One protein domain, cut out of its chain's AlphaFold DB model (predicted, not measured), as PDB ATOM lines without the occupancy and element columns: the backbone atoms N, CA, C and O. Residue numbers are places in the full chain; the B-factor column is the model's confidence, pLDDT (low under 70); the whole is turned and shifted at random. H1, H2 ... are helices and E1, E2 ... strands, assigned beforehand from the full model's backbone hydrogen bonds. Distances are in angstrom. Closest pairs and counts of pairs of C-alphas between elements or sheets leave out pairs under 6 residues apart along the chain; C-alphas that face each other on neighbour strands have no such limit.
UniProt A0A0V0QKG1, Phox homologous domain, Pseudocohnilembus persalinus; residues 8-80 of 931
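AT A GLANCE: This is residues 8 to 80 of the 931 residues of the protein "Phox homologous domain" of Pseudocohnilembus persalinus (UniProt A0A0V0QKG1). With little regular structure, this is a small, mostly looped body round two short paired strands, E1 and E2, with H1 beside them; residues 8 to 17 stick out as one arm, residues 70 to 80, of which 70 to 78 belong to H2, as another. The 73 printed residues run E1, H1, E2, H2, the sheet antiparallel, the class mixed, with under half in named elements. The whole is loose, radius of gyration of the C-alphas 15.2 A, and flat, spanning 42 by 42 by 14 A.

HOW THE PARTS SIT: Look first at E1, residues 35 to 37, and E2, residues 62 to 64, antiparallel at 154 degrees; N 36 and O 63 are within hydrogen-bond range at 2.8 A. The closest C-alphas of E1 and H1, residues 50 to 57, are Tyr 35 and Cys 50, 7.4 A; of E1 and H2, residues 65 to 78, Tyr 35 and Leu 65, 4.8 A. H1 and H2 are apart; in both, every O i to N i+4 pair is within range.

IN THESE COORDINATES: Find C-alpha 35 at (216.023, 159.866, 215.471), where E1 begins; E1 is 6.9 A long, E2 7.0 A, H1 9.4 A. H2 runs 19.7 A to C-alpha 78 at (221.125, 182.179, 221.258).

THE WHOLE: The C-alphas farthest apart, Lys 9 and Lys 41, are 46.5 A apart. The printed part has no cut; the link E1 to H1 is long. The model's pLDDT is under 70 at residues 8 to 17 and 77 to 80.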
ATOM      1  N   ASP A   8     200.183 168.522 195.592       58.19
ATOM      2  CA  ASP A   8     199.009 168.454 196.458       58.19
ATOM      3  C   ASP A   8     197.841 169.316 195.930       58.19
ATOM      4  O   ASP A   8     197.937 169.991 194.900       58.19
ATOM      5  N   LYS A   9     196.711 169.307 196.649       61.44
ATOM      6  CA  LYS A   9     195.507 170.085 196.295       61.44
ATOM      7  C   LYS A   9     195.681 171.607 196.423       61.44
ATOM      8  O   LYS A   9     194.778 172.342 196.032       61.44
ATOM      9  N   HIS A  10     196.806 172.072 196.959       65.06
ATOM     10  CA  HIS A  10     197.149 173.482 197.133       65.06
ATOM     11  C   HIS A  10     198.259 173.933 196.166       65.06
ATOM     12  O   HIS A  10     198.622 175.105 196.151       65.06
ATOM     13  N   GLY A  11     198.748 173.028 195.310       53.62
ATOM     14  CA  GLY A  11     199.758 173.306 194.292       53.62
ATOM     15  C   GLY A  11     201.199 173.213 194.791       53.62
ATOM     16  O   GLY A  11     202.115 173.387 193.980       53.62
ATOM     17  N   PHE A  12     201.417 172.895 196.072       44.22
ATOM     18  CA  PHE A  12     202.755 172.688 196.608       44.22
ATOM     19  C   PHE A  12     203.345 171.394 196.042       44.22
ATOM     20  O   PHE A  12     202.707 170.334 196.014       44.22
ATOM     21  N   PHE A  13     204.597 171.477 195.594       45.91
ATOM     22  CA  PHE A  13     205.403 170.293 195.343       45.91
ATOM     23  C   PHE A  13     205.741 169.677 196.698       45.91
ATOM     24  O   PHE A  13     206.520 170.243 197.465       45.91
ATOM     25  N   LYS A  14     205.152 168.519 197.005       49.09
ATOM     26  CA  LYS A  14     205.519 167.761 198.197       49.09
ATOM     27  C   LYS A  14     206.934 167.222 197.992       49.09
ATOM     28  O   LYS A  14     207.119 166.204 197.332       49.09
ATOM     29  N   GLN A  15     207.934 167.937 198.510       49.81
ATOM     30  CA  GLN A  15     209.315 167.467 198.508       49.81
ATOM     31  C   GLN A  15     209.380 166.176 199.327       49.81
ATOM     32  O   GLN A  15     209.313 166.202 200.557       49.81
ATOM     33  N   ASN A  16     209.495 165.039 198.639       50.16
ATOM     34  CA  ASN A  16     209.859 163.778 199.264       50.16
ATOM     35  C   ASN A  16     211.328 163.886 199.686       50.16
ATOM     36  O   ASN A  16     212.240 163.539 198.937       50.16
ATOM     37  N   ILE A  17     211.546 164.420 200.889       63.19
ATOM     38  CA  ILE A  17     212.805 164.262 201.608       63.19
ATOM     39  C   ILE A  17     212.940 162.760 201.848       63.19
ATOM     40  O   ILE A  17     212.267 162.195 202.709       63.19
ATOM     41  N   ASN A  18     213.753 162.103 201.025       70.25
ATOM     42  CA  ASN A  18     214.030 160.681 201.160       70.25
ATOM     43  C   ASN A  18     214.933 160.491 202.380       70.25
ATOM     44  O   ASN A  18     216.160 160.548 202.274       70.25
ATOM     45  N   TYR A  19     214.299 160.312 203.538       80.00
ATOM     46  CA  TYR A  19     214.954 159.936 204.783       80.00
ATOM     47  C   TYR A  19     215.844 158.713 204.554       80.00
ATOM     48  O   TYR A  19     215.491 157.788 203.818       80.00
ATOM     49  N   TYR A  20     217.021 158.716 205.178       87.94
ATOM     50  CA  TYR A  20     217.899 157.556 205.134       87.94
ATOM     51  C   TYR A  20     217.184 156.363 205.765       87.94
ATOM     52  O   TYR A  20     216.634 156.475 206.857       87.94
ATOM     53  N   GLN A  21     217.224 155.225 205.085       93.50
ATOM     54  CA  GLN A  21     216.663 153.976 205.582       93.50
ATOM     55  C   GLN A  21     217.724 153.176 206.337       93.50
ATOM     56  O   GLN A  21     218.902 153.174 205.957       93.50
ATOM     57  N   CYS A  22     217.318 152.484 207.400       93.44
ATOM     58  CA  CYS A  22     218.217 151.611 208.135       93.44
ATOM     59  C   CYS A  22     218.669 150.435 207.253       93.44
ATOM     60  O   CYS A  22     217.873 149.814 206.548       93.44
ATOM     61  N   LYS A  23     219.975 150.140 207.297       91.69
ATOM     62  CA  LYS A  23     220.611 149.038 206.553       91.69
ATOM     63  C   LYS A  23     220.587 147.700 207.299       91.69
ATOM     64  O   LYS A  23     221.114 146.724 206.779       91.69
ATOM     65  N   LYS A  24     220.076 147.665 208.532       91.25
ATOM     66  CA  LYS A  24     219.987 146.433 209.320       91.25
ATOM     67  C   LYS A  24     218.859 145.563 208.754       91.25
ATOM     68  O   LYS A  24     217.833 146.079 208.317       91.25
ATOM     69  N   ASP A  25     219.076 144.253 208.721       90.62
ATOM     70  CA  ASP A  25     218.121 143.300 208.154       90.62
ATOM     71  C   ASP A  25     216.862 143.113 209.024       90.62
ATOM     72  O   ASP A  25     216.696 143.719 210.087       90.62
ATOM     73  N   PHE A  26     215.964 142.237 208.565       92.62
ATOM     74  CA  PHE A  26     214.688 141.925 209.214       92.62
ATOM     75  C   PHE A  26     213.815 143.181 209.395       92.62
ATOM     76  O   PHE A  26     213.579 143.904 208.427       92.62
ATOM     77  N   LEU A  27     213.310 143.427 210.608       93.25
ATOM     78  CA  LEU A  27     212.311 144.457 210.916       93.25
ATOM     79  C   LEU A  27     212.826 145.904 210.812       93.25
ATOM     80  O   LEU A  27     212.038 146.832 210.939       93.25
ATOM     81  N   HIS A  28     214.126 146.106 210.592       94.38
ATOM     82  CA  HIS A  28     214.735 147.432 210.418       94.38
ATOM     83  C   HIS A  28     214.794 147.852 208.944       94.38
ATOM     84  O   HIS A  28     214.976 149.029 208.636       94.38
ATOM     85  N   ASN A  29     214.671 146.901 208.016       91.31
ATOM     86  CA  ASN A  29     214.898 147.144 206.599       91.31
ATOM     87  C   ASN A  29     213.818 148.086 206.042       91.31
ATOM     88  O   ASN A  29     212.638 147.739 206.014       91.31
ATOM     89  N   ARG A  30     214.254 149.253 205.546       89.12
ATOM     90  CA  ARG A  30     213.435 150.394 205.078       89.12
ATOM     91  C   ARG A  30     212.837 151.302 206.154       89.12
ATOM     92  O   ARG A  30     212.237 152.306 205.775       89.12
ATOM     93  N   GLU A  31     213.051 151.037 207.441       94.06
ATOM     94  CA  GLU A  31     212.654 151.979 208.495       94.06
ATOM     95  C   GLU A  31     213.501 153.256 208.436       94.06
ATOM     96  O   GLU A  31     214.722 153.206 208.254       94.06
ATOM     97  N   ASN A  32     212.856 154.413 208.588       94.25
ATOM     98  CA  ASN A  32     213.525 155.709 208.514       94.25
ATOM     99  C   ASN A  32     214.441 155.938 209.725       94.25
ATOM    100  O   ASN A  32     214.073 155.675 210.872       94.25
ATOM    101  N   LEU A  33     215.610 156.528 209.490       94.25
ATOM    102  CA  LEU A  33     216.531 156.991 210.529       94.25
ATOM    103  C   LEU A  33     216.103 158.374 211.075       94.25
ATOM    104  O   LEU A  33     216.830 159.360 210.959       94.25
ATOM    105  N   ASP A  34     214.891 158.441 211.636       94.25
ATOM    106  CA  ASP A  34     214.207 159.681 212.057       94.25
ATOM    107  C   ASP A  34     214.630 160.216 213.442       94.25
ATOM    108  O   ASP A  34     214.175 161.283 213.871       94.25
ATOM    109  N   TYR A  35     215.518 159.510 214.143       96.06
ATOM    110  CA  TYR A  35     216.023 159.866 215.471       96.06
ATOM    111  C   TYR A  35     217.546 159.983 215.471       96.06
ATOM    112  O   TYR A  35     218.218 159.461 214.586       96.06
ATOM    113  N   ILE A  36     218.105 160.639 216.485       95.31
ATOM    114  CA  ILE A  36     219.545 160.758 216.715       95.31
ATOM    115  C   ILE A  36     219.890 160.367 218.154       95.31
ATOM    116  O   ILE A  36     219.229 160.795 219.104       95.31
ATOM    117  N   CYS A  37     220.936 159.557 218.318       96.62
ATOM    118  CA  CYS A  37     221.523 159.272 219.626       96.62
ATOM    119  C   CYS A  37     222.452 160.421 220.041       96.62
ATOM    120  O   CYS A  37     223.422 160.712 219.339       96.62
ATOM    121  N   ILE A  38     222.158 161.059 221.178       93.94
ATOM    122  CA  ILE A  38     222.949 162.169 221.738       93.94
ATOM    123  C   ILE A  38     223.784 161.758 222.963       93.94
ATOM    124  O   ILE A  38     224.528 162.575 223.505       93.94
ATOM    125  N   ASP A  39     223.710 160.491 223.381       94.56
ATOM    126  CA  ASP A  39     224.549 159.948 224.448       94.56
ATOM    127  C   ASP A  39     226.038 159.962 224.050       94.56
ATOM    128  O   ASP A  39     226.465 159.380 223.047       94.56
ATOM    129  N   GLN A  40     226.860 160.613 224.874       90.94
ATOM    130  CA  GLN A  40     228.298 160.732 224.649       90.94
ATOM    131  C   GLN A  40     229.059 159.401 224.771       90.94
ATOM    132  O   GLN A  40     230.158 159.304 224.221       90.94
ATOM    133  N   LYS A  41     228.502 158.390 225.448       93.12
ATOM    134  CA  LYS A  41     229.099 157.055 225.630       93.12
ATOM    135  C   LYS A  41     228.719 156.066 224.530       93.12
ATOM    136  O   LYS A  41     229.417 155.070 224.352       93.12
ATOM    137  N   CYS A  42     227.647 156.332 223.782       92.75
ATOM    138  CA  CYS A  42     227.248 155.483 222.667       92.75
ATOM    139  C   CYS A  42     228.374 155.422 221.618       92.75
ATOM    140  O   CYS A  42     228.910 156.453 221.217       92.75
ATOM    141  N   GLN A  43     228.733 154.223 221.153       86.12
ATOM    142  CA  GLN A  43     229.704 154.049 220.061       86.12
ATOM    143  C   GLN A  43     229.054 154.195 218.672       86.12
ATOM    144  O   GLN A  43     229.737 154.499 217.699       86.12
ATOM    145  N   GLN A  44     227.730 154.037 218.582       81.31
ATOM    146  CA  GLN A  44     226.928 154.143 217.355       81.31
ATOM    147  C   GLN A  44     226.312 155.551 217.206       81.31
ATOM    148  O   GLN A  44     225.135 155.699 216.888       81.31
ATOM    149  N   LYS A  45     227.098 156.609 217.468       72.06
ATOM    150  CA  LYS A  45     226.622 158.004 217.383       72.06
ATOM    151  C   LYS A  45     226.171 158.339 215.965       72.06
ATOM    152  O   LYS A  45     226.947 158.211 215.020       72.06
ATOM    153  N   GLY A  46     224.942 158.822 215.833       86.75
ATOM    154  CA  GLY A  46     224.353 159.160 214.545       86.75
ATOM    155  C   GLY A  46     222.850 158.926 214.526       86.75
ATOM    156  O   GLY A  46     222.198 158.895 215.574       86.75
ATOM    157  N   LEU A  47     222.314 158.790 213.313       93.25
ATOM    158  CA  LEU A  47     220.889 158.589 213.090       93.25
ATOM    159  C   LEU A  47     220.484 157.127 213.324       93.25
ATOM    160  O   LEU A  47     221.168 156.208 212.872       93.25
ATOM    161  N   VAL A  48     219.348 156.922 213.987       95.25
ATOM    162  CA  VAL A  48     218.783 155.611 214.333       95.25
ATOM    163  C   VAL A  48     217.301 155.553 213.950       95.25
ATOM    164  O   VAL A  48     216.598 156.563 214.001       95.25
ATOM    165  N   CYS A  49     216.822 154.374 213.550       95.88
ATOM    166  CA  CYS A  49     215.387 154.115 213.397       95.88
ATOM    167  C   CYS A  49     214.762 153.719 214.742       95.88
ATOM    168  O   CYS A  49     215.479 153.356 215.675       95.88
ATOM    169  N   CYS A  50     213.430 153.731 214.817       95.50
ATOM    170  CA  CYS A  50     212.651 153.242 215.962       95.50
ATOM    171  C   CYS A  50     213.127 151.866 216.466       95.50
ATOM    172  O   CYS A  50     213.462 151.720 217.637       95.50
ATOM    173  N   MET A  51     213.278 150.888 215.570       96.69
ATOM    174  CA  MET A  51     213.699 149.527 215.926       96.69
ATOM    175  C   MET A  51     215.140 149.481 216.474       96.69
ATOM    176  O   MET A  51     215.451 148.697 217.370       96.69
ATOM    177  N   CYS A  52     216.036 150.362 216.007       94.69
ATOM    178  CA  CYS A  52     217.368 150.526 216.599       94.69
ATOM    179  C   CYS A  52     217.331 151.149 218.003       94.69
ATOM    180  O   CYS A  52     218.280 150.929 218.763       94.69
ATOM    181  N   ILE A  53     216.283 151.903 218.353       95.50
ATOM    182  CA  ILE A  53     216.069 152.391 219.720       95.50
ATOM    183  C   ILE A  53     215.666 151.225 220.615       95.50
ATOM    184  O   ILE A  53     216.376 150.940 221.580       95.50
ATOM    185  N   ASP A  54     214.612 150.506 220.236       95.19
ATOM    186  CA  ASP A  54     214.039 149.419 221.035       95.19
ATOM    187  C   ASP A  54     214.978 148.212 221.214       95.19
ATOM    188  O   ASP A  54     214.782 147.431 222.141       95.19
ATOM    189  N   GLU A  55     216.024 148.067 220.396       94.31
ATOM    190  CA  GLU A  55     217.060 147.038 220.578       94.31
ATOM    191  C   GLU A  55     218.354 147.564 221.220       94.31
ATOM    192  O   GLU A  55     218.797 147.049 222.245       94.31
ATOM    193  N   ASN A  56     218.987 148.576 220.613       93.81
ATOM    194  CA  ASN A  56     220.372 148.963 220.917       93.81
ATOM    195  C   ASN A  56     220.492 150.286 221.695       93.81
ATOM    196  O   ASN A  56     221.588 150.619 222.151       93.81
ATOM    197  N   HIS A  57     219.417 151.077 221.808       94.94
ATOM    198  CA  HIS A  57     219.471 152.419 222.403       94.94
ATOM    199  C   HIS A  57     218.405 152.682 223.479       94.94
ATOM    200  O   HIS A  57     218.249 153.832 223.874       94.94
ATOM    201  N   GLN A  58     217.755 151.645 224.028       94.31
ATOM    202  CA  GLN A  58     216.748 151.769 225.100       94.31
ATOM    203  C   GLN A  58     217.219 152.601 226.309       94.31
ATOM    204  O   GLN A  58     216.411 153.253 226.964       94.31
ATOM    205  N   GLN A  59     218.519 152.550 226.624       95.50
ATOM    206  CA  GLN A  59     219.131 153.271 227.748       95.50
ATOM    207  C   GLN A  59     219.921 154.521 227.322       95.50
ATOM    208  O   GLN A  59     220.369 155.272 228.184       95.50
ATOM    209  N   HIS A  60     220.098 154.758 226.018       96.25
ATOM    210  CA  HIS A  60     220.794 155.943 225.519       96.25
ATOM    211  C   HIS A  60     219.817 157.116 225.387       96.25
ATOM    212  O   HIS A  60     218.672 156.955 224.959       96.25
ATOM    213  N   GLN A  61     220.288 158.332 225.659       94.94
ATOM    214  CA  GLN A  61     219.500 159.526 225.377       94.94
ATOM    215  C   GLN A  61     219.361 159.721 223.855       94.94
ATOM    216  O   GLN A  61     220.346 159.940 223.146       94.94
ATOM    217  N   THR A  62     218.126 159.657 223.355       95.81
ATOM    218  CA  THR A  62     217.778 159.873 221.943       95.81
ATOM    219  C   THR A  62     216.802 161.042 221.794       95.81
ATOM    220  O   THR A  62     216.027 161.350 222.700       95.81
ATOM    221  N   LEU A  63     216.847 161.718 220.646       95.38
ATOM    222  CA  LEU A  63     215.895 162.760 220.246       95.38
ATOM    223  C   LEU A  63     215.385 162.472 218.834       95.38
ATOM    224  O   LEU A  63     216.084 161.840 218.046       95.38
ATOM    225  N   SER A  64     214.204 162.984 218.470       94.56
ATOM    226  CA  SER A  64     213.842 163.036 217.046       94.56
ATOM    227  C   SER A  64     214.807 163.973 216.311       94.56
ATOM    228  O   SER A  64     215.199 165.011 216.853       94.56
ATOM    229  N   LEU A  65     215.165 163.646 215.068       90.38
ATOM    230  CA  LEU A  65     216.055 164.472 214.248       90.38
ATOM    231  C   LEU A  65     215.502 165.899 214.091       90.38
ATOM    232  O   LEU A  65     216.250 166.870 214.161       90.38
ATOM    233  N   LYS A  66     214.175 166.041 213.973       89.81
ATOM    234  CA  LYS A  66     213.499 167.346 213.924       89.81
ATOM    235  C   LYS A  66     213.684 168.146 215.220       89.81
ATOM    236  O   LYS A  66     213.955 169.342 215.153       89.81
ATOM    237  N   SER A  67     213.550 167.503 216.383       90.88
ATOM    238  CA  SER A  67     213.787 168.143 217.686       90.88
ATOM    239  C   SER A  67     215.238 168.599 217.813       90.88
ATOM    240  O   SER A  67     215.485 169.746 218.160       90.88
ATOM    241  N   PHE A  68     216.190 167.728 217.467       92.75
ATOM    242  CA  PHE A  68     217.621 168.020 217.538       92.75
ATOM    243  C   PHE A  68     218.041 169.173 216.613       92.75
ATOM    244  O   PHE A  68     218.790 170.049 217.035       92.75
ATOM    245  N   LEU A  69     217.522 169.218 215.381       86.88
ATOM    246  CA  LEU A  69     217.772 170.327 214.455       86.88
ATOM    247  C   LEU A  69     217.179 171.653 214.953       86.88
ATOM    248  O   LEU A  69     217.833 172.681 214.799       86.88
ATOM    249  N   SER A  70     216.004 171.634 215.600       87.44
ATOM    250  CA  SER A  70     215.484 172.816 216.308       87.44
ATOM    251  C   SER A  70     216.454 173.238 217.406       87.44
ATOM    252  O   SER A  70     216.929 174.360 217.384       87.44
ATOM    253  N   THR A  71     216.854 172.324 218.294       87.31
ATOM    254  CA  THR A  71     217.766 172.648 219.400       87.31
ATOM    255  C   THR A  71     219.122 173.179 218.919       87.31
ATOM    256  O   THR A  71     219.668 174.074 219.556       87.31
ATOM    257  N   ILE A  72     219.658 172.708 217.786       83.00
ATOM    258  CA  ILE A  72     220.846 173.321 217.164       83.00
ATOM    259  C   ILE A  72     220.545 174.741 216.672       83.00
ATOM    260  O   ILE A  72     221.337 175.639 216.941       83.00
ATOM    261  N   TYR A  73     219.429 174.962 215.977       80.50
ATOM    262  CA  TYR A  73     219.029 176.293 215.507       80.50
ATOM    263  C   TYR A  73     218.827 177.279 216.674       80.50
ATOM    264  O   TYR A  73     219.310 178.411 216.630       80.50
ATOM    265  N   ASP A  74     218.197 176.818 217.753       83.12
ATOM    266  CA  ASP A  74     217.969 177.569 218.985       83.12
ATOM    267  C   ASP A  74     219.309 177.894 219.678       83.12
ATOM    268  O   ASP A  74     219.565 179.041 220.031       83.12
ATOM    269  N   ILE A  75     220.234 176.930 219.794       79.38
ATOM    270  CA  ILE A  75     221.578 177.168 220.353       79.38
ATOM    271  C   ILE A  75     222.382 178.150 219.487       79.38
ATOM    272  O   ILE A  75     222.991 179.070 220.028       79.38
ATOM    273  N   VAL A  76     222.377 177.996 218.159       73.44
ATOM    274  CA  VAL A  76     223.131 178.860 217.231       73.44
ATOM    275  C   VAL A  76     222.596 180.295 217.228       73.44
ATOM    276  O   VAL A  76     223.390 181.233 217.180       73.44
ATOM    277  N   SER A  77     221.277 180.483 217.332       68.31
ATOM    278  CA  SER A  77     220.666 181.818 217.424       68.31
ATOM    279  C   SER A  77     220.827 182.465 218.809       68.31
ATOM    280  O   SER A  77     220.955 183.685 218.892       68.31
ATOM    281  N   ILE A  78     220.899 181.676 219.889       67.25
ATOM    282  CA  ILE A  78     221.125 182.179 221.258       67.25
ATOM    283  C   ILE A  78     222.610 182.475 221.539       67.25
ATOM    284  O   ILE A  78     222.909 183.409 222.281       67.25
ATOM    285  N   GLN A  79     223.564 181.745 220.946       57.53
ATOM    286  CA  GLN A  79     225.010 181.888 221.218       57.53
ATOM    287  C   GLN A  79     225.688 183.123 220.585       57.53
ATOM    288  O   GLN A  79     226.908 183.157 220.426       57.53
ATOM    289  N   GLY A  80     224.930 184.180 220.288       48.78
ATOM    290  CA  GLY A  80     225.500 185.519 220.131       48.78
ATOM    291  C   GLY A  80     226.275 185.776 218.837       48.78
ATOM    292  O   GLY A  80     227.087 186.698 218.806       48.78
TER     293      GLY A  80